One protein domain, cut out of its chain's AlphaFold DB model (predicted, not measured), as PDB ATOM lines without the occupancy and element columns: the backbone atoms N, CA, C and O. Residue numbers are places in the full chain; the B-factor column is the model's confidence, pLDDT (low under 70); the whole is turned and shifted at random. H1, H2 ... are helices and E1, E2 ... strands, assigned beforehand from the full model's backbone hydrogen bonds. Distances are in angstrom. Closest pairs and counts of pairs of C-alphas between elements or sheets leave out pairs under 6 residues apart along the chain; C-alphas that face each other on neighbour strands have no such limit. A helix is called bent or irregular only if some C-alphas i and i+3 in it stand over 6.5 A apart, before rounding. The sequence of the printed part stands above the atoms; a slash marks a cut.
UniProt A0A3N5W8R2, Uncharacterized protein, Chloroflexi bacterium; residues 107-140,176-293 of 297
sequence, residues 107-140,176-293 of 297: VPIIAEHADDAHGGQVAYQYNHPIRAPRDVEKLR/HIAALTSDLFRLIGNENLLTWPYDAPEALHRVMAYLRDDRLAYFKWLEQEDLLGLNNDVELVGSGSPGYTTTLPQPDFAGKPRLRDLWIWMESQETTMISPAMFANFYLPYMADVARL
ATOM      1  N   VAL A 107      56.464  94.137 -21.210       96.94
ATOM      2  CA  VAL A 107      55.401  95.139 -21.122       96.94
ATOM      3  C   VAL A 107      55.936  96.385 -20.412       96.94
ATOM      4  O   VAL A 107      56.645  96.246 -19.413       96.94
ATOM      5  N   PRO A 108      55.627  97.601 -20.892       96.12
ATOM      6  CA  PRO A 108      56.089  98.818 -20.240       96.12
ATOM      7  C   PRO A 108      55.313  99.057 -18.940       96.12
ATOM      8  O   PRO A 108      54.080  99.118 -18.950       96.12
ATOM      9  N   ILE A 109      56.045  99.226 -17.837       96.19
ATOM     10  CA  ILE A 109      55.523  99.747 -16.569       96.19
ATOM     11  C   ILE A 109      55.796 101.248 -16.570       96.19
ATOM     12  O   ILE A 109      56.952 101.668 -16.575       96.19
ATOM     13  N   ILE A 110      54.736 102.047 -16.601       95.19
ATOM     14  CA  ILE A 110      54.824 103.507 -16.672       95.19
ATOM     15  C   ILE A 110      54.259 104.069 -15.376       95.19
ATOM     16  O   ILE A 110      53.132 103.730 -15.021       95.19
ATOM     17  N   ALA A 111      55.052 104.890 -14.687       94.19
ATOM     18  CA  ALA A 111      54.612 105.663 -13.535       94.19
ATOM     19  C   ALA A 111      54.099 107.031 -14.002       94.19
ATOM     20  O   ALA A 111      54.812 107.764 -14.689       94.19
ATOM     21  N   GLU A 112      52.875 107.366 -13.619       92.69
ATOM     22  CA  GLU A 112      52.290 108.692 -13.782       92.69
ATOM     23  C   GLU A 112      52.274 109.384 -12.424       92.69
ATOM     24  O   GLU A 112      51.896 108.780 -11.421       92.69
ATOM     25  N   HIS A 113      52.685 110.646 -12.403       90.88
ATOM     26  CA  HIS A 113      52.838 111.445 -11.196       90.88
ATOM     27  C   HIS A 113      51.801 112.562 -11.167       90.88
ATOM     28  O   HIS A 113      51.469 113.130 -12.207       90.88
ATOM     29  N   ALA A 114      51.281 112.851  -9.977       88.75
ATOM     30  CA  ALA A 114      50.409 113.988  -9.740       88.75
ATOM     31  C   ALA A 114      51.139 115.021  -8.880       88.75
ATOM     32  O   ALA A 114      51.620 114.694  -7.790       88.75
ATOM     33  N   ASP A 115      51.157 116.256  -9.371       89.44
ATOM     34  CA  ASP A 115      51.735 117.404  -8.683       89.44
ATOM     35  C   ASP A 115      50.647 118.164  -7.912       89.44
ATOM     36  O   ASP A 115      49.492 118.253  -8.344       89.44
ATOM     37  N   ASP A 116      51.006 118.724  -6.762       83.00
ATOM     38  CA  ASP A 116      50.173 119.681  -6.047       83.00
ATOM     39  C   ASP A 116      50.237 121.085  -6.671       83.00
ATOM     40  O   ASP A 116      50.957 121.359  -7.634       83.00
ATOM     41  N   ALA A 117      49.469 122.017  -6.100       82.38
ATOM     42  CA  ALA A 117      49.418 123.406  -6.555       82.38
ATOM     43  C   ALA A 117      50.760 124.163  -6.435       82.38
ATOM     44  O   ALA A 117      50.888 125.263  -6.975       82.38
ATOM     45  N   HIS A 118      51.739 123.600  -5.726       78.00
ATOM     46  CA  HIS A 118      53.076 124.147  -5.518       78.00
ATOM     47  C   HIS A 118      54.155 123.387  -6.308       78.00
ATOM     48  O   HIS A 118      55.332 123.724  -6.190       78.00
ATOM     49  N   GLY A 119      53.767 122.417  -7.146       75.50
ATOM     50  CA  GLY A 119      54.685 121.601  -7.943       75.50
ATOM     51  C   GLY A 119      55.353 120.466  -7.161       75.50
ATOM     52  O   GLY A 119      56.312 119.879  -7.655       75.50
ATOM     53  N   GLY A 120      54.883 120.166  -5.947       76.12
ATOM     54  CA  GLY A 120      55.316 119.012  -5.171       76.12
ATOM     55  C   GLY A 120      54.608 117.743  -5.636       76.12
ATOM     56  O   GLY A 120      53.388 117.720  -5.772       76.12
ATOM     57  N   GLN A 121      55.354 116.665  -5.857       78.44
ATOM     58  CA  GLN A 121      54.773 115.375  -6.218       78.44
ATOM     59  C   GLN A 121      54.034 114.771  -5.011       78.44
ATOM     60  O   GLN A 121      54.658 114.403  -4.016       78.44
ATOM     61  N   VAL A 122      52.709 114.632  -5.098       85.25
ATOM     62  CA  VAL A 122      51.859 114.169  -3.979       85.25
ATOM     63  C   VAL A 122      51.326 112.754  -4.143       85.25
ATOM     64  O   VAL A 122      50.954 112.117  -3.157       85.25
ATOM     65  N   ALA A 123      51.270 112.246  -5.372       86.25
ATOM     66  CA  ALA A 123      50.811 110.892  -5.643       86.25
ATOM     67  C   ALA A 123      51.422 110.341  -6.930       86.25
ATOM     68  O   ALA A 123      51.935 111.080  -7.773       86.25
ATOM     69  N   TYR A 124      51.337 109.024  -7.082       90.75
ATOM     70  CA  TYR A 124      51.693 108.339  -8.313       90.75
ATOM     71  C   TYR A 124      50.797 107.124  -8.542       90.75
ATOM     72  O   TYR A 124      50.217 106.579  -7.601       90.75
ATOM     73  N   GLN A 125      50.698 106.693  -9.795       92.75
ATOM     74  CA  GLN A 125      50.033 105.455 -10.193       92.75
ATOM     75  C   GLN A 125      50.806 104.760 -11.312       92.75
ATOM     76  O   GLN A 125      51.569 105.401 -12.034       92.75
ATOM     77  N   TYR A 126      50.583 103.457 -11.486       95.94
ATOM     78  CA  TYR A 126      51.119 102.713 -12.623       95.94
ATOM     79  C   TYR A 126      50.019 102.360 -13.624       95.94
ATOM     80  O   TYR A 126      48.854 102.186 -13.275       95.94
ATOM     81  N   ASN A 127      50.401 102.177 -14.886       96.25
ATOM     82  CA  ASN A 127      49.485 101.756 -15.951       96.25
ATOM     83  C   ASN A 127      48.960 100.306 -15.818       96.25
ATOM     84  O   ASN A 127      48.019  99.950 -16.544       96.25
ATOM     85  N   HIS A 128      49.573  99.497 -14.939       97.50
ATOM     86  CA  HIS A 128      49.254  98.094 -14.633       97.50
ATOM     87  C   HIS A 128      48.974  97.259 -15.900       97.50
ATOM     88  O   HIS A 128      47.815  97.011 -16.257       97.50
ATOM     89  N   PRO A 129      50.022  96.881 -16.659       97.69
ATOM     90  CA  PRO A 129      49.880  96.344 -18.015       97.69
ATOM     91  C   PRO A 129      49.220  94.956 -18.110       97.69
ATOM     92  O   PRO A 129      48.812  94.550 -19.205       97.69
ATOM     93  N   ILE A 130      49.111  94.225 -17.000       98.25
ATOM     94  CA  ILE A 130      48.527  92.885 -16.931       98.25
ATOM     95  C   ILE A 130      47.147  92.993 -16.265       98.25
ATOM     96  O   ILE A 130      47.022  92.910 -15.047       98.25
ATOM     97  N   ARG A 131      46.098  93.218 -17.067       97.12
ATOM     98  CA  ARG A 131      44.751  93.553 -16.557       97.12
ATOM     99  C   ARG A 131      43.810  92.360 -16.484       97.12
ATOM    100  O   ARG A 131      42.903  92.353 -15.664       97.12
ATOM    101  N   ALA A 132      44.009  91.369 -17.346       97.94
ATOM    102  CA  ALA A 132      43.217  90.146 -17.392       97.94
ATOM    103  C   ALA A 132      44.118  88.896 -17.402       97.94
ATOM    104  O   ALA A 132      45.253  88.974 -17.872       97.94
ATOM    105  N   PRO A 133      43.612  87.712 -17.008       98.25
ATOM    106  CA  PRO A 133      44.375  86.456 -17.001       98.25
ATOM    107  C   PRO A 133      45.144  86.126 -18.291       98.25
ATOM    108  O   PRO A 133      46.257  85.606 -18.249       98.25
ATOM    109  N   ARG A 134      44.579  86.457 -19.458       98.00
ATOM    110  CA  ARG A 134      45.239  86.260 -20.764       98.00
ATOM    111  C   ARG A 134      46.457  87.164 -20.974       98.00
ATOM    112  O   ARG A 134      47.365  86.805 -21.712       98.00
ATOM    113  N   ASP A 135      46.497  88.328 -20.326       98.38
ATOM    114  CA  ASP A 135      47.578  89.301 -20.503       98.38
ATOM    115  C   ASP A 135      48.909  88.793 -19.948       98.38
ATOM    116  O   ASP A 135      49.955  89.266 -20.377       98.38
ATOM    117  N   VAL A 136      48.887  87.780 -19.076       98.19
ATOM    118  CA  VAL A 136      50.087  87.083 -18.586       98.19
ATOM    119  C   VAL A 136      50.942  86.545 -19.745       98.19
ATOM    120  O   VAL A 136      52.162  86.477 -19.637       98.19
ATOM    121  N   GLU A 137      50.339  86.227 -20.895       97.81
ATOM    122  CA  GLU A 137      51.052  85.792 -22.109       97.81
ATOM    123  C   GLU A 137      51.896  86.893 -22.768       97.81
ATOM    124  O   GLU A 137      52.710  86.601 -23.647       97.81
ATOM    125  N   LYS A 138      51.722  88.157 -22.366       98.12
ATOM    126  CA  LYS A 138      52.532  89.283 -22.847       98.12
ATOM    127  C   LYS A 138      53.918  89.313 -22.208       98.12
ATOM    128  O   LYS A 138      54.820  89.905 -22.793       98.12
ATOM    129  N   LEU A 139      54.094  88.671 -21.050       98.44
ATOM    130  CA  LEU A 139      55.359  88.663 -20.322       98.44
ATOM    131  C   LEU A 139      56.467  87.990 -21.147       98.44
ATOM    132  O   LEU A 139      56.237  87.000 -21.854       98.44
ATOM    133  N   ARG A 140      57.677  88.546 -21.087       98.00
ATOM    134  CA  ARG A 140      58.860  88.045 -21.806       98.00
ATOM    135  C   ARG A 140      60.039  87.897 -20.852       98.00
ATOM    136  O   ARG A 140      60.180  88.748 -19.983       98.00
ATOM    137  N   HIS A 176      70.631  93.627  -1.893       88.19
ATOM    138  CA  HIS A 176      69.773  92.772  -2.696       88.19
ATOM    139  C   HIS A 176      68.366  92.766  -2.115       88.19
ATOM    140  O   HIS A 176      68.158  92.310  -0.995       88.19
ATOM    141  N   ILE A 177      67.397  93.217  -2.910       91.88
ATOM    142  CA  ILE A 177      65.968  93.070  -2.631       91.88
ATOM    143  C   ILE A 177      65.335  92.155  -3.678       91.88
ATOM    144  O   ILE A 177      65.606  92.275  -4.877       91.88
ATOM    145  N   ALA A 178      64.500  91.215  -3.237       92.50
ATOM    146  CA  ALA A 178      63.788  90.326  -4.149       92.50
ATOM    147  C   ALA A 178      62.552  91.000  -4.772       92.50
ATOM    148  O   ALA A 178      62.321  90.817  -5.960       92.50
ATOM    149  N   ALA A 179      61.797  91.791  -4.000       92.38
ATOM    150  CA  ALA A 179      60.696  92.659  -4.453       92.38
ATOM    151  C   ALA A 179      59.612  91.991  -5.332       92.38
ATOM    152  O   ALA A 179      58.977  92.656  -6.150       92.38
ATOM    153  N   LEU A 180      59.374  90.679  -5.178       97.25
ATOM    154  CA  LEU A 180      58.435  89.929  -6.028       97.25
ATOM    155  C   LEU A 180      57.019  90.517  -5.988       97.25
ATOM    156  O   LEU A 180      56.380  90.643  -7.028       97.25
ATOM    157  N   THR A 181      56.507  90.870  -4.808       96.75
ATOM    158  CA  THR A 181      55.129  91.373  -4.703       96.75
ATOM    159  C   THR A 181      54.997  92.838  -5.079       96.75
ATOM    160  O   THR A 181      53.950  93.223  -5.597       96.75
ATOM    161  N   SER A 182      56.072  93.616  -4.951       96.19
ATOM    162  CA  SER A 182      56.127  94.972  -5.491       96.19
ATOM    163  C   SER A 182      56.099  94.967  -7.019       96.19
ATOM    164  O   SER A 182      55.307  95.677  -7.643       96.19
ATOM    165  N   ASP A 183      56.887  94.086  -7.645       97.25
ATOM    166  CA  ASP A 183      56.863  93.883  -9.094       97.25
ATOM    167  C   ASP A 183      55.501  93.351  -9.567       97.25
ATOM    168  O   ASP A 183      54.956  93.835 -10.564       97.25
ATOM    169  N   LEU A 184      54.894  92.420  -8.821       98.00
ATOM    170  CA  LEU A 184      53.532  91.953  -9.082       98.00
ATOM    171  C   LEU A 184      52.533  93.114  -9.055       98.00
ATOM    172  O   LEU A 184      51.777  93.281 -10.011       98.00
ATOM    173  N   PHE A 185      52.533  93.925  -7.995       97.12
ATOM    174  CA  PHE A 185      51.641  95.076  -7.859       97.12
ATOM    175  C   PHE A 185      51.795  96.047  -9.034       97.12
ATOM    176  O   PHE A 185      50.797  96.452  -9.629       97.12
ATOM    177  N   ARG A 186      53.028  96.367  -9.438       97.38
ATOM    178  CA  ARG A 186      53.284  97.222 -10.608       97.38
ATOM    179  C   ARG A 186      52.690  96.635 -11.889       97.38
ATOM    180  O   ARG A 186      52.154  97.385 -12.704       97.38
ATOM    181  N   LEU A 187      52.718  95.311 -12.048       98.19
ATOM    182  CA  LEU A 187      52.177  94.612 -13.215       98.19
ATOM    183  C   LEU A 187      50.644  94.526 -13.230       98.19
ATOM    184  O   LEU A 187      50.051  94.804 -14.274       98.19
ATOM    185  N   ILE A 188      50.016  94.126 -12.118       97.81
ATOM    186  CA  ILE A 188      48.585  93.758 -12.088       97.81
ATOM    187  C   ILE A 188      47.683  94.778 -11.380       97.81
ATOM    188  O   ILE A 188      46.481  94.791 -11.632       97.81
ATOM    189  N   GLY A 189      48.244  95.637 -10.527       96.31
ATOM    190  CA  GLY A 189      47.508  96.595  -9.700       96.31
ATOM    191  C   GLY A 189      46.880  95.990  -8.443       96.31
ATOM    192  O   GLY A 189      46.735  94.776  -8.309       96.31
ATOM    193  N   ASN A 190      46.495  96.852  -7.497       93.69
ATOM    194  CA  ASN A 190      45.968  96.409  -6.199       93.69
ATOM    195  C   ASN A 190      44.616  95.685  -6.317       93.69
ATOM    196  O   ASN A 190      44.352  94.751  -5.571       93.69
ATOM    197  N   GLU A 191      43.768  96.092  -7.268       94.94
ATOM    198  CA  GLU A 191      42.478  95.438  -7.509       94.94
ATOM    199  C   GLU A 191      42.673  93.950  -7.815       94.94
ATOM    200  O   GLU A 191      42.153  93.101  -7.097       94.94
ATOM    201  N   ASN A 192      43.503  93.631  -8.812       96.81
ATOM    202  CA  ASN A 192      43.800  92.249  -9.177       96.81
ATOM    203  C   ASN A 192      44.573  91.510  -8.080       96.81
ATOM    204  O   ASN A 192      44.341  90.323  -7.875       96.81
ATOM    205  N   LEU A 193      45.458  92.190  -7.340       95.31
ATOM    206  CA  LEU A 193      46.156  91.587  -6.201       95.31
ATOM    207  C   LEU A 193      45.171  91.063  -5.143       95.31
ATOM    208  O   LEU A 193      45.405  90.000  -4.573       95.31
ATOM    209  N   LEU A 194      44.058  91.770  -4.921       94.94
ATOM    210  CA  LEU A 194      43.021  91.389  -3.959       94.94
ATOM    211  C   LEU A 194      41.980  90.412  -4.532       94.94
ATOM    212  O   LEU A 194      41.487  89.560  -3.792       94.94
ATOM    213  N   THR A 195      41.633  90.511  -5.820       95.75
ATOM    214  CA  THR A 195      40.553  89.709  -6.431       95.75
ATOM    215  C   THR A 195      41.038  88.405  -7.066       95.75
ATOM    216  O   THR A 195      40.372  87.376  -6.941       95.75
ATOM    217  N   TRP A 196      42.223  88.377  -7.687       97.69
ATOM    218  CA  TRP A 196      42.727  87.188  -8.389       97.69
ATOM    219  C   TRP A 196      42.987  85.960  -7.516       97.69
ATOM    220  O   TRP A 196      42.814  84.864  -8.048       97.69
ATOM    221  N   PRO A 197      43.328  86.060  -6.212       95.69
ATOM    222  CA  PRO A 197      43.356  84.885  -5.341       95.69
ATOM    223  C   PRO A 197      42.049  84.072  -5.354       95.69
ATOM    224  O   PRO A 197      42.082  82.874  -5.071       95.69
ATOM    225  N   TYR A 198      40.916  84.703  -5.689       94.56
ATOM    226  CA  TYR A 198      39.601  84.069  -5.812       94.56
ATOM    227  C   TYR A 198      39.179  83.870  -7.272       94.56
ATOM    228  O   TYR A 198      38.830  82.758  -7.662       94.56
ATOM    229  N   ASP A 199      39.223  84.935  -8.075       97.12
ATOM    230  CA  ASP A 199      38.599  84.959  -9.405       97.12
ATOM    231  C   ASP A 199      39.496  84.380 -10.507       97.12
ATOM    232  O   ASP A 199      39.006  83.928 -11.543       97.12
ATOM    233  N   ALA A 200      40.818  84.410 -10.311       98.00
ATOM    234  CA  ALA A 200      41.801  83.972 -11.301       98.00
ATOM    235  C   ALA A 200      43.071  83.360 -10.665       98.00
ATOM    236  O   ALA A 200      44.191  83.782 -10.986       98.00
ATOM    237  N   PRO A 201      42.937  82.349  -9.784       97.94
ATOM    238  CA  PRO A 201      44.054  81.820  -9.004       97.94
ATOM    239  C   PRO A 201      45.168  81.236  -9.880       97.94
ATOM    240  O   PRO A 201      46.349  81.415  -9.576       97.94
ATOM    241  N   GLU A 202      44.838  80.593 -11.009       98.50
ATOM    242  CA  GLU A 202      45.870  80.061 -11.909       98.50
ATOM    243  C   GLU A 202      46.668  81.175 -12.597       98.50
ATOM    244  O   GLU A 202      47.871  81.030 -12.817       98.50
ATOM    245  N   ALA A 203      46.028  82.303 -12.919       98.50
ATOM    246  CA  ALA A 203      46.714  83.443 -13.518       98.50
ATOM    247  C   ALA A 203      47.700  84.074 -12.532       98.50
ATOM    248  O   ALA A 203      48.842  84.342 -12.904       98.50
ATOM    249  N   LEU A 204      47.292  84.233 -11.269       98.44
ATOM    250  CA  LEU A 204      48.169  84.719 -10.205       98.44
ATOM    251  C   LEU A 204      49.379  83.795 -10.013       98.44
ATOM    252  O   LEU A 204      50.517  84.266 -10.029       98.44
ATOM    253  N   HIS A 205      49.160  82.477  -9.941       98.62
ATOM    254  CA  HIS A 205      50.248  81.497  -9.875       98.62
ATOM    255  C   HIS A 205      51.202  81.587 -11.074       98.62
ATOM    256  O   HIS A 205      52.414  81.455 -10.904       98.62
ATOM    257  N   ARG A 206      50.688  81.833 -12.286       98.56
ATOM    258  CA  ARG A 206      51.530  82.005 -13.478       98.56
ATOM    259  C   ARG A 206      52.402  83.258 -13.411       98.56
ATOM    260  O   ARG A 206      53.574  83.172 -13.767       98.56
ATOM    261  N   VAL A 207      51.867  84.397 -12.964       98.44
ATOM    262  CA  VAL A 207      52.667  85.630 -12.826       98.44
ATOM    263  C   VAL A 207      53.708  85.471 -11.720       98.44
ATOM    264  O   VAL A 207      54.868  85.815 -11.928       98.44
ATOM    265  N   MET A 208      53.339  84.877 -10.583       98.69
ATOM    266  CA  MET A 208      54.284  84.621  -9.494       98.69
ATOM    267  C   MET A 208      55.389  83.633  -9.888       98.69
ATOM    268  O   MET A 208      56.550  83.849  -9.544       98.69
ATOM    269  N   ALA A 209      55.064  82.595 -10.668       98.69
ATOM    270  CA  ALA A 209      56.063  81.692 -11.236       98.69
ATOM    271  C   ALA A 209      57.031  82.432 -12.165       98.69
ATOM    272  O   ALA A 209      58.239  82.263 -12.044       98.69
ATOM    273  N   TYR A 210      56.508  83.293 -13.042       98.69
ATOM    274  CA  TYR A 210      57.331  84.115 -13.923       98.69
ATOM    275  C   TYR A 210      58.273  85.044 -13.139       98.69
ATOM    276  O   TYR A 210      59.466  85.063 -13.420       98.69
ATOM    277  N   LEU A 211      57.767  85.767 -12.130       98.62
ATOM    278  CA  LEU A 211      58.577  86.682 -11.314       98.62
ATOM    279  C   LEU A 211      59.653  85.943 -10.514       98.62
ATOM    280  O   LEU A 211      60.789  86.409 -10.427       98.62
ATOM    281  N   ARG A 212      59.326  84.764  -9.970       98.62
ATOM    282  CA  ARG A 212      60.317  83.877  -9.353       98.62
ATOM    283  C   ARG A 212      61.399  83.490 -10.354       98.62
ATOM    284  O   ARG A 212      62.578  83.633 -10.045       98.62
ATOM    285  N   ASP A 213      61.015  82.975 -11.517       98.69
ATOM    286  CA  ASP A 213      61.962  82.447 -12.502       98.69
ATOM    287  C   ASP A 213      62.870  83.559 -13.055       98.69
ATOM    288  O   ASP A 213      64.079  83.348 -13.174       98.69
ATOM    289  N   ASP A 214      62.325  84.758 -13.290       98.12
ATOM    290  CA  ASP A 214      63.098  85.960 -13.637       98.12
ATOM    291  C   ASP A 214      64.105  86.314 -12.540       98.12
ATOM    292  O   ASP A 214      65.294  86.479 -12.813       98.12
ATOM    293  N   ARG A 215      63.657  86.368 -11.280       98.00
ATOM    294  CA  ARG A 215      64.515  86.756 -10.158       98.00
ATOM    295  C   ARG A 215      65.623  85.735  -9.898       98.00
ATOM    296  O   ARG A 215      66.763  86.119  -9.637       98.00
ATOM    297  N   LEU A 216      65.317  84.442 -10.017       98.56
ATOM    298  CA  LEU A 216      66.309  83.366  -9.965       98.56
ATOM    299  C   LEU A 216      67.343  83.506 -11.090       98.56
ATOM    300  O   LEU A 216      68.534  83.317 -10.844       98.56
ATOM    301  N   ALA A 217      66.904  83.819 -12.312       98.38
ATOM    302  CA  ALA A 217      67.797  84.019 -13.450       98.38
ATOM    303  C   ALA A 217      68.687  85.257 -13.261       98.38
ATOM    304  O   ALA A 217      69.893  85.159 -13.481       98.38
ATOM    305  N   TYR A 218      68.131  86.369 -12.776       98.12
ATOM    306  CA  TYR A 218      68.875  87.597 -12.498       98.12
ATOM    307  C   TYR A 218      70.002  87.376 -11.486       98.12
ATOM    308  O   TYR A 218      71.156  87.694 -11.760       98.12
ATOM    309  N   PHE A 219      69.694  86.785 -10.329       98.25
ATOM    310  CA  PHE A 219      70.704  86.566  -9.294       98.25
ATOM    311  C   PHE A 219      71.794  85.591  -9.743       98.25
ATOM    312  O   PHE A 219      72.976  85.829  -9.496       98.25
ATOM    313  N   LYS A 220      71.427  84.527 -10.467       98.19
ATOM    314  CA  LYS A 220      72.411  83.613 -11.064       98.19
ATOM    315  C   LYS A 220      73.278  84.311 -12.107       98.19
ATOM    316  O   LYS A 220      74.470  84.038 -12.162       98.19
ATOM    317  N   TRP A 221      72.705  85.210 -12.905       98.31
ATOM    318  CA  TRP A 221      73.455  86.016 -13.864       98.31
ATOM    319  C   TRP A 221      74.465  86.935 -13.161       98.31
ATOM    320  O   TRP A 221      75.623  86.952 -13.563       98.31
ATOM    321  N   LEU A 222      74.086  87.606 -12.062       98.12
ATOM    322  CA  LEU A 222      75.024  88.416 -11.266       98.12
ATOM    323  C   LEU A 222      76.218  87.598 -10.755       98.12
ATOM    324  O   LEU A 222      77.355  88.061 -10.827       98.12
ATOM    325  N   GLU A 223      75.971  86.392 -10.241       97.81
ATOM    326  CA  GLU A 223      77.032  85.494  -9.767       97.81
ATOM    327  C   GLU A 223      77.935  85.016 -10.915       97.81
ATOM    328  O   GLU A 223      79.162  85.042 -10.798       97.81
ATOM    329  N   GLN A 224      77.336  84.613 -12.040       97.88
ATOM    330  CA  GLN A 224      78.051  84.143 -13.231       97.88
ATOM    331  C   GLN A 224      78.942  85.230 -13.839       97.88
ATOM    332  O   GLN A 224      80.064  84.939 -14.254       97.88
ATOM    333  N   GLU A 225      78.466  86.472 -13.845       97.81
ATOM    334  CA  GLU A 225      79.183  87.645 -14.351       97.81
ATOM    335  C   GLU A 225      80.141  88.272 -13.324       97.81
ATOM    336  O   GLU A 225      80.764  89.294 -13.616       97.81
ATOM    337  N   ASP A 226      80.291  87.687 -12.132       96.69
ATOM    338  CA  ASP A 226      81.175  88.203 -11.077       96.69
ATOM    339  C   ASP A 226      80.834  89.646 -10.655       96.69
ATOM    340  O   ASP A 226      81.695  90.521 -10.537       96.69
ATOM    341  N   LEU A 227      79.536  89.919 -10.499       97.50
ATOM    342  CA  LEU A 227      78.994  91.246 -10.186       97.50
ATOM    343  C   LEU A 227      78.588  91.403  -8.716       97.50
ATOM    344  O   LEU A 227      78.139  92.475  -8.308       97.50
ATOM    345  N   LEU A 228      78.708  90.342  -7.924       97.38
ATOM    346  CA  LEU A 228      78.310  90.332  -6.521       97.38
ATOM    347  C   LEU A 228      79.355  91.018  -5.630       97.38
ATOM    348  O   LEU A 228      80.560  90.871  -5.827       97.38
ATOM    349  N   GLY A 229      78.872  91.737  -4.620       95.75
ATOM    350  CA  GLY A 229      79.657  92.246  -3.494       95.75
ATOM    351  C   GLY A 229      79.095  91.660  -2.204       95.75
ATOM    352  O   GLY A 229      77.899  91.385  -2.142       95.75
ATOM    353  N   LEU A 230      79.945  91.422  -1.200       95.88
ATOM    354  CA  LEU A 230      79.455  91.018   0.122       95.88
ATOM    355  C   LEU A 230      78.579  92.121   0.713       95.88
ATOM    356  O   LEU A 230      78.893  93.287   0.543       95.88
ATOM    357  N   ASN A 231      77.517  91.753   1.424       95.81
ATOM    358  CA  ASN A 231      76.614  92.707   2.068       95.81
ATOM    359  C   ASN A 231      76.470  92.453   3.573       95.81
ATOM    360  O   ASN A 231      75.478  92.837   4.182       95.81
ATOM    361  N   ASN A 232      77.471  91.819   4.189       95.06
ATOM    362  CA  ASN A 232      77.565  91.628   5.635       95.06
ATOM    363  C   ASN A 232      78.192  92.852   6.339       95.06
ATOM    364  O   ASN A 232      79.016  92.716   7.247       95.06
ATOM    365  N   ASP A 233      77.832  94.055   5.886       94.00
ATOM    366  CA  ASP A 233      78.424  95.329   6.295       94.00
ATOM    367  C   ASP A 233      77.377  96.461   6.391       94.00
ATOM    368  O   ASP A 233      76.264  96.215   6.847       94.00
ATOM    369  N   VAL A 234      77.719  97.707   6.033       93.12
ATOM    370  CA  VAL A 234      76.788  98.851   6.063       93.12
ATOM    371  C   VAL A 234      75.630  98.713   5.071       93.12
ATOM    372  O   VAL A 234      74.612  99.384   5.229       93.12
ATOM    373  N   GLU A 235      75.776  97.867   4.048       93.44
ATOM    374  CA  GLU A 235      74.748  97.666   3.034       93.44
ATOM    375  C   GLU A 235      73.426  97.222   3.672       93.44
ATOM    376  O   GLU A 235      73.402  96.379   4.575       93.44
ATOM    377  N   LEU A 236      72.313  97.804   3.221       92.19
ATOM    378  CA  LEU A 236      71.010  97.488   3.792       92.19
ATOM    379  C   LEU A 236      70.545  96.110   3.315       92.19
ATOM    380  O   LEU A 236      70.443  95.839   2.118       92.19
ATOM    381  N   VAL A 237      70.216  95.254   4.279       93.12
ATOM    382  CA  VAL A 237      69.694  93.889   4.069       93.12
ATOM    383  C   VAL A 237      68.214  93.782   4.450       93.12
ATOM    384  O   VAL A 237      67.668  92.699   4.630       93.12
ATOM    385  N   GLY A 238      67.563  94.930   4.616       87.81
ATOM    386  CA  GLY A 238      66.200  95.079   5.101       87.81
ATOM    387  C   GLY A 238      65.876  96.549   5.340       87.81
ATOM    388  O   GLY A 238      66.775  97.393   5.360       87.81
ATOM    389  N   SER A 239      64.598  96.856   5.565       83.81
ATOM    390  CA  SER A 239      64.165  98.215   5.916       83.81
ATOM    391  C   SER A 239      64.915  98.708   7.158       83.81
ATOM    392  O   SER A 239      64.871  98.065   8.210       83.81
ATOM    393  N   GLY A 240      65.656  99.810   7.008       82.69
ATOM    394  CA  GLY A 240      66.430 100.444   8.074       82.69
ATOM    395  C   GLY A 240      67.500  99.574   8.744       82.69
ATOM    396  O   GLY A 240      67.839  99.828   9.899       82.69
ATOM    397  N   SER A 241      68.010  98.527   8.084       89.56
ATOM    398  CA  SER A 241      68.877  97.538   8.736       89.56
ATOM    399  C   SER A 241      70.158  97.229   7.949       89.56
ATOM    400  O   SER A 241      70.067  96.526   6.940       89.56
ATOM    401  N   PRO A 242      71.353  97.619   8.441       95.19
ATOM    402  CA  PRO A 242      72.618  97.191   7.850       95.19
ATOM    403  C   PRO A 242      72.863  95.689   8.065       95.19
ATOM    404  O   PRO A 242      72.312  95.069   8.984       95.19
ATOM    405  N   GLY A 243      73.691  95.108   7.202       95.69
ATOM    406  CA  GLY A 243      73.971  93.677   7.123       95.69
ATOM    407  C   GLY A 243      75.074  93.131   8.026       95.69
ATOM    408  O   GLY A 243      75.367  91.945   7.929       95.69
ATOM    409  N   TYR A 244      75.683  93.929   8.908       97.00
ATOM    410  CA  TYR A 244      76.736  93.465   9.825       97.00
ATOM    411  C   TYR A 244      76.367  92.156  10.552       97.00
ATOM    412  O   TYR A 244      75.478  92.150  11.399       97.00
ATOM    413  N   THR A 245      77.057  91.050  10.256       96.88
ATOM    414  CA  THR A 245      76.879  89.736  10.909       96.88
ATOM    415  C   THR A 245      78.143  88.886  10.788       96.88
ATOM    416  O   THR A 245      78.912  89.045   9.841       96.88
ATOM    417  N   THR A 246      78.345  87.948  11.720       97.06
ATOM    418  CA  THR A 246      79.405  86.927  11.616       97.06
ATOM    419  C   THR A 246      78.956  85.635  10.928       97.06
ATOM    420  O   THR A 246      79.783  84.764  10.672       97.06
ATOM    421  N   THR A 247      77.662  85.497  10.613       96.94
ATOM    422  CA  THR A 247      77.109  84.292   9.963       96.94
ATOM    423  C   THR A 247      77.452  84.219   8.472       96.94
ATOM    424  O   THR A 247      77.461  83.136   7.888       96.94
ATOM    425  N   LEU A 248      77.738  85.369   7.861       97.12
ATOM    426  CA  LEU A 248      78.172  85.499   6.475       97.12
ATOM    427  C   LEU A 248      79.566  86.140   6.412       97.12
ATOM    428  O   LEU A 248      79.892  86.961   7.277       97.12
ATOM    429  N   PRO A 249      80.377  85.821   5.388       97.50
ATOM    430  CA  PRO A 249      80.112  84.853   4.314       97.50
ATOM    431  C   PRO A 249      80.170  83.391   4.808       97.50
ATOM    432  O   PRO A 249      80.442  83.140   5.981       97.50
ATOM    433  N   GLN A 250      79.910  82.408   3.935       97.56
ATOM    434  CA  GLN A 250      79.963  80.994   4.333       97.56
ATOM    435  C   GLN A 250      81.379  80.580   4.781       97.56
ATOM    436  O   GLN A 250      82.363  81.132   4.282       97.56
ATOM    437  N   PRO A 251      81.529  79.552   5.643       97.00
ATOM    438  CA  PRO A 251      82.841  79.108   6.131       97.00
ATOM    439  C   PRO A 251      83.850  78.715   5.039       97.00
ATOM    440  O   PRO A 251      85.055  78.749   5.273       97.00
ATOM    441  N   ASP A 252      83.370  78.327   3.854       97.06
ATOM    442  CA  ASP A 252      84.188  77.958   2.694       97.06
ATOM    443  C   ASP A 252      84.359  79.104   1.675       97.06
ATOM    444  O   ASP A 252      84.632  78.873   0.491       97.06
ATOM    445  N   PHE A 253      84.148  80.348   2.108       97.62
ATOM    446  CA  PHE A 253      84.378  81.537   1.301       97.62
ATOM    447  C   PHE A 253      85.868  81.716   0.985       97.62
ATOM    448  O   PHE A 253      86.719  81.713   1.871       97.62
ATOM    449  N   ALA A 254      86.177  81.906  -0.299       95.38
ATOM    450  CA  ALA A 254      87.546  81.989  -0.815       95.38
ATOM    451  C   ALA A 254      87.816  83.307  -1.567       95.38
ATOM    452  O   ALA A 254      88.582  83.334  -2.527       95.38
ATOM    453  N   GLY A 255      87.158  84.398  -1.162       94.06
ATOM    454  CA  GLY A 255      87.389  85.743  -1.703       94.06
ATOM    455  C   GLY A 255      86.497  86.152  -2.879       94.06
ATOM    456  O   GLY A 255      86.435  87.338  -3.183       94.06
ATOM    457  N   LYS A 256      85.768  85.219  -3.504       95.62
ATOM    458  CA  LYS A 256      84.779  85.512  -4.556       95.62
ATOM    459  C   LYS A 256      83.349  85.367  -4.014       95.62
ATOM    460  O   LYS A 256      82.985  84.240  -3.664       95.62
ATOM    461  N   PRO A 257      82.557  86.456  -3.919       96.69
ATOM    462  CA  PRO A 257      81.177  86.406  -3.434       96.69
ATOM    463  C   PRO A 257      80.296  85.482  -4.268       96.69
ATOM    464  O   PRO A 257      80.317  85.516  -5.498       96.69
ATOM    465  N   ARG A 258      79.508  84.663  -3.574       97.62
ATOM    466  CA  ARG A 258      78.451  83.818  -4.136       97.62
ATOM    467  C   ARG A 258      77.136  84.206  -3.483       97.62
ATOM    468  O   ARG A 258      77.142  84.716  -2.370       97.62
ATOM    469  N   LEU A 259      76.006  83.891  -4.097       98.06
ATOM    470  CA  LEU A 259      74.676  84.199  -3.560       98.06
ATOM    471  C   LEU A 259      74.500  83.674  -2.132       98.06
ATOM    472  O   LEU A 259      74.028  84.395  -1.259       98.06
ATOM    473  N   ARG A 260      74.991  82.462  -1.850       98.00
ATOM    474  CA  ARG A 260      74.944  81.863  -0.506       98.00
ATOM    475  C   ARG A 260      75.792  82.583   0.548       98.00
ATOM    476  O   ARG A 260      75.640  82.305   1.732       98.00
ATOM    477  N   ASP A 261      76.704  83.458   0.132       98.00
ATOM    478  CA  ASP A 261      77.520  84.295   1.016       98.00
ATOM    479  C   ASP A 261      76.836  85.636   1.336       98.00
ATOM    480  O   ASP A 261      77.408  86.443   2.066       98.00
ATOM    481  N   LEU A 262      75.635  85.878   0.796       97.38
ATOM    482  CA  LEU A 262      74.904  87.139   0.898       97.38
ATOM    483  C   LEU A 262      73.587  86.981   1.658       97.38
ATOM    484  O   LEU A 262      73.010  85.890   1.748       97.38
ATOM    485  N   TRP A 263      73.102  88.110   2.164       96.94
ATOM    486  CA  TRP A 263      71.782  88.268   2.765       96.94
ATOM    487  C   TRP A 263      70.816  88.865   1.734       96.94
ATOM    488  O   TRP A 263      71.108  89.909   1.151       96.94
ATOM    489  N   ILE A 264      69.672  88.229   1.487       96.69
ATOM    490  CA  ILE A 264      68.611  88.800   0.646       96.69
ATOM    491  C   ILE A 264      67.545  89.493   1.486       96.69
ATOM    492  O   ILE A 264      66.951  88.880   2.364       96.69
ATOM    493  N   TRP A 265      67.212  90.736   1.151       95.81
ATOM    494  CA  TRP A 265      66.003  91.356   1.672       95.81
ATOM    495  C   TRP A 265      64.777  90.767   0.965       95.81
ATOM    496  O   TRP A 265      64.535  90.995  -0.229       95.81
ATOM    497  N   MET A 266      63.991  90.003   1.721       95.12
ATOM    498  CA  MET A 266      62.695  89.494   1.294       95.12
ATOM    499  C   MET A 266      61.569  90.233   2.018       95.12
ATOM    500  O   MET A 266      61.460  90.180   3.240       95.12
ATOM    501  N   GLU A 267      60.706  90.902   1.262       94.00
ATOM    502  CA  GLU A 267      59.538  91.604   1.791       94.00
ATOM    503  C   GLU A 267      58.284  91.275   0.981       94.00
ATOM    504  O   GLU A 267      58.368  90.709  -0.111       94.00
ATOM    505  N   SER A 268      57.124  91.570   1.568       94.88
ATOM    506  CA  SER A 268      55.859  91.537   0.846       94.88
ATOM    507  C   SER A 268      54.833  92.500   1.437       94.88
ATOM    508  O   SER A 268      53.783  92.100   1.948       94.88
ATOM    509  N   GLN A 269      55.148  93.792   1.414       92.69
ATOM    510  CA  GLN A 269      54.268  94.819   1.978       92.69
ATOM    511  C   GLN A 269      52.913  94.893   1.252       92.69
ATOM    512  O   GLN A 269      51.878  95.138   1.881       92.69
ATOM    513  N   GLU A 270      52.885  94.606  -0.051       94.75
ATOM    514  CA  GLU A 270      51.671  94.682  -0.872       94.75
ATOM    515  C   GLU A 270      50.635  93.609  -0.517       94.75
ATOM    516  O   GLU A 270      49.466  93.741  -0.868       94.75
ATOM    517  N   THR A 271      51.030  92.552   0.200       94.81
ATOM    518  CA  THR A 271      50.131  91.447   0.569       94.81
ATOM    519  C   THR A 271      49.623  91.526   2.005       94.81
ATOM    520  O   THR A 271      48.976  90.597   2.479       94.81
ATOM    521  N   THR A 272      49.829  92.650   2.695       93.12
ATOM    522  CA  THR A 272      49.349  92.876   4.075       93.12
ATOM    523  C   THR A 272      47.845  92.645   4.264       93.12
ATOM    524  O   THR A 272      47.418  92.235   5.342       93.12
ATOM    525  N   MET A 273      47.039  92.860   3.219       92.38
ATOM    526  CA  MET A 273      45.587  92.631   3.230       92.38
ATOM    527  C   MET A 273      45.175  91.199   2.840       92.38
ATOM    528  O   MET A 273      43.989  90.867   2.868       92.38
ATOM    529  N   ILE A 274      46.128  90.341   2.472       94.38
ATOM    530  CA  ILE A 274      45.897  88.946   2.093       94.38
ATOM    531  C   ILE A 274      45.955  88.060   3.340       94.38
ATOM    532  O   ILE A 274      46.843  88.182   4.181       94.38
ATOM    533  N   SER A 275      45.005  87.126   3.469       95.56
ATOM    534  CA  SER A 275      44.986  86.214   4.618       95.56
ATOM    535  C   SER A 275      46.249  85.333   4.671       95.56
ATOM    536  O   SER A 275      46.755  84.941   3.617       95.56
ATOM    537  N   PRO A 276      46.722  84.911   5.861       96.75
ATOM    538  CA  PRO A 276      47.911  84.062   5.973       96.75
ATOM    539  C   PRO A 276      47.843  82.762   5.155       96.75
ATOM    540  O   PRO A 276      48.841  82.343   4.575       96.75
ATOM    541  N   ALA A 277      46.662  82.138   5.062       97.06
ATOM    542  CA  ALA A 277      46.469  80.922   4.270       97.06
ATOM    543  C   ALA A 277      46.623  81.182   2.762       97.06
ATOM    544  O   ALA A 277      47.234  80.388   2.051       97.06
ATOM    545  N   MET A 278      46.112  82.318   2.280       96.75
ATOM    546  CA  MET A 278      46.295  82.734   0.891       96.75
ATOM    547  C   MET A 278      47.735  83.151   0.613       96.75
ATOM    548  O   MET A 278      48.286  82.762  -0.414       96.75
ATOM    549  N   PHE A 279      48.374  83.865   1.543       97.44
ATOM    550  CA  PHE A 279      49.784  84.223   1.435       97.44
ATOM    551  C   PHE A 279      50.671  82.979   1.278       97.44
ATOM    552  O   PHE A 279      51.486  82.898   0.355       97.44
ATOM    553  N   ALA A 280      50.442  81.973   2.129       97.75
ATOM    554  CA  ALA A 280      51.153  80.699   2.108       97.75
ATOM    555  C   ALA A 280      50.968  79.913   0.799       97.75
ATOM    556  O   ALA A 280      51.853  79.146   0.426       97.75
ATOM    557  N   ASN A 281      49.844  80.100   0.104       97.19
ATOM    558  CA  ASN A 281      49.565  79.428  -1.160       97.19
ATOM    559  C   ASN A 281      50.117  80.198  -2.370       97.19
ATOM    560  O   ASN A 281      50.800  79.629  -3.218       97.19
ATOM    561  N   PHE A 282      49.819  81.494  -2.460       97.88
ATOM    562  CA  PHE A 282      50.013  82.264  -3.690       97.88
ATOM    563  C   PHE A 282      51.351  83.003  -3.766       97.88
ATOM    564  O   PHE A 282      51.802  83.284  -4.872       97.88
ATOM    565  N   TYR A 283      52.002  83.296  -2.635       97.88
ATOM    566  CA  TYR A 283      53.159  84.203  -2.611       97.88
ATOM    567  C   TYR A 283      54.391  83.563  -1.973       97.88
ATOM    568  O   TYR A 283      55.443  83.472  -2.611       97.88
ATOM    569  N   LEU A 284      54.248  83.046  -0.748       97.94
ATOM    570  CA  LEU A 284      55.358  82.507   0.039       97.94
ATOM    571  C   LEU A 284      56.194  81.439  -0.691       97.94
ATOM    572  O   LEU A 284      57.418  81.519  -0.596       97.94
ATOM    573  N   PRO A 285      55.620  80.465  -1.430       98.44
ATOM    574  CA  PRO A 285      56.427  79.427  -2.075       98.44
ATOM    575  C   PRO A 285      57.417  80.002  -3.095       98.44
ATOM    576  O   PRO A 285      58.580  79.606  -3.126       98.44
ATOM    577  N   TYR A 286      56.980  80.994  -3.871       98.69
ATOM    578  CA  TYR A 286      57.790  81.659  -4.891       98.69
ATOM    579  C   TYR A 286      58.896  82.518  -4.277       98.69
ATOM    580  O   TYR A 286      60.036  82.491  -4.734       98.69
ATOM    581  N   MET A 287      58.571  83.237  -3.202       98.38
ATOM    582  CA  MET A 287      59.544  84.001  -2.420       98.38
ATOM    583  C   MET A 287      60.592  83.078  -1.790       98.38
ATOM    584  O   MET A 287      61.790  83.340  -1.887       98.38
ATOM    585  N   ALA A 288      60.155  81.960  -1.204       98.25
ATOM    586  CA  ALA A 288      61.036  80.966  -0.603       98.25
ATOM    587  C   ALA A 288      61.986  80.338  -1.634       98.25
ATOM    588  O   ALA A 288      63.158  80.131  -1.328       98.25
ATOM    589  N   ASP A 289      61.517  80.063  -2.856       98.56
ATOM    590  CA  ASP A 289      62.368  79.552  -3.935       98.56
ATOM    591  C   ASP A 289      63.540  80.504  -4.245       98.56
ATOM    592  O   ASP A 289      64.670  80.042  -4.398       98.56
ATOM    593  N   VAL A 290      63.294  81.821  -4.290       98.56
ATOM    594  CA  VAL A 290      64.342  82.843  -4.491       98.56
ATOM    595  C   VAL A 290      65.270  82.929  -3.284       98.56
ATOM    596  O   VAL A 290      66.491  82.907  -3.438       98.56
ATOM    597  N   ALA A 291      64.696  82.986  -2.083       98.06
ATOM    598  CA  ALA A 291      65.436  83.105  -0.833       98.06
ATOM    599  C   ALA A 291      66.445  81.965  -0.616       98.06
ATOM    600  O   ALA A 291      67.528  82.197  -0.089       98.06
ATOM    601  N   ARG A 292      66.143  80.746  -1.084       98.12
ATOM    602  CA  ARG A 292      67.037  79.578  -0.972       98.12
ATOM    603  C   ARG A 292      68.384  79.723  -1.685       98.12
ATOM    604  O   ARG A 292      69.264  78.901  -1.441       98.12
ATOM    605  N   LEU A 293      68.555  80.704  -2.576       97.88
ATOM    606  CA  LEU A 293      69.863  80.991  -3.175       97.88
ATOM    607  C   LEU A 293      70.836  81.638  -2.178       97.88
ATOM    608  O   LEU A 293      72.045  81.574  -2.394       97.88
TER     609      LEU A 293
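What this domain is: This is residues 107 to 140 and 176 to 293 of the 297 residues of an uncharacterized protein of Chloroflexi bacterium (UniProt A0A3N5W8R2). What shape is this? A long helix, H3, is the spine, with H1, arm H2a of the bent H2, H4 and H5 packed along its residues 201 to 216. The hairpin of E1 and E2 reaches away from this body, and unnamed residues 225 to 275 fold back to H4. What is it made of? The 152 printed residues, mostly helix by class, include five named helices and two antiparallel strands, in the order E1 E2 H1 H2 H3 H4 H5. It is only just compact, close to loose, with a radius of gyration of the C-alphas of 17.8 A and spans of 48 by 45 by 31 A.

Where its parts are: What comes first? E1, residues 111 to 115, begins at C-alpha 111 (54.612, 105.663, -13.535); E2 is 121 to 126 and H1 is 133 to 138. What follows? H2, residues 180 to 199, assigned as one helix by its hydrogen bonds, is bent, with C-alphas 187 and 190 9.5 A apart; its arms are H2a, 180 to 187, and H2b, 190 to 199, irregular with C-alphas 194 and 197 6.7 A apart. H3, 201 to 224, is 34.3 A long; H4 is 276 to 282, and H5, 284 to 291, ends at C-alpha 291 (65.436, 83.105, -0.833).

How they stand to each other: What touches the hub, H3? H5 touches its residues 208 to 216 alone at a shallow tilt of 6 degrees, the same way, closest at the C-alphas of Arg 212 and Tyr 286, 5.6 A. H2a touches residues 207 to 212 alone at a steep tilt of 63 degrees, opposite ways, closest at the C-alphas of Leu 180 and Leu 211, 6.2 A. What of the backbones? E1 and E2 form a hairpin, with N 112 and O 125 2.8 A apart, within hydrogen-bond range. Every O i to N i+4 pair is within range in H2a, H3, H4 and H5, but 4 of 6 in H2b and 0 of 2 in H1, where 2 of 3 O i to N i+3 pairs are.

The domain as a whole: How large is it? The two C-alphas farthest apart, of Ala 117 and Asp 252, are 58.0 A apart. Where is it cut or long-linked? Residues 141 to 175 are not printed, a gap of 22.5 A between C-alphas 140 and 176; H3 to H4 is a long link of 51 residues. Is confidence low anywhere? No printed residue is under 70.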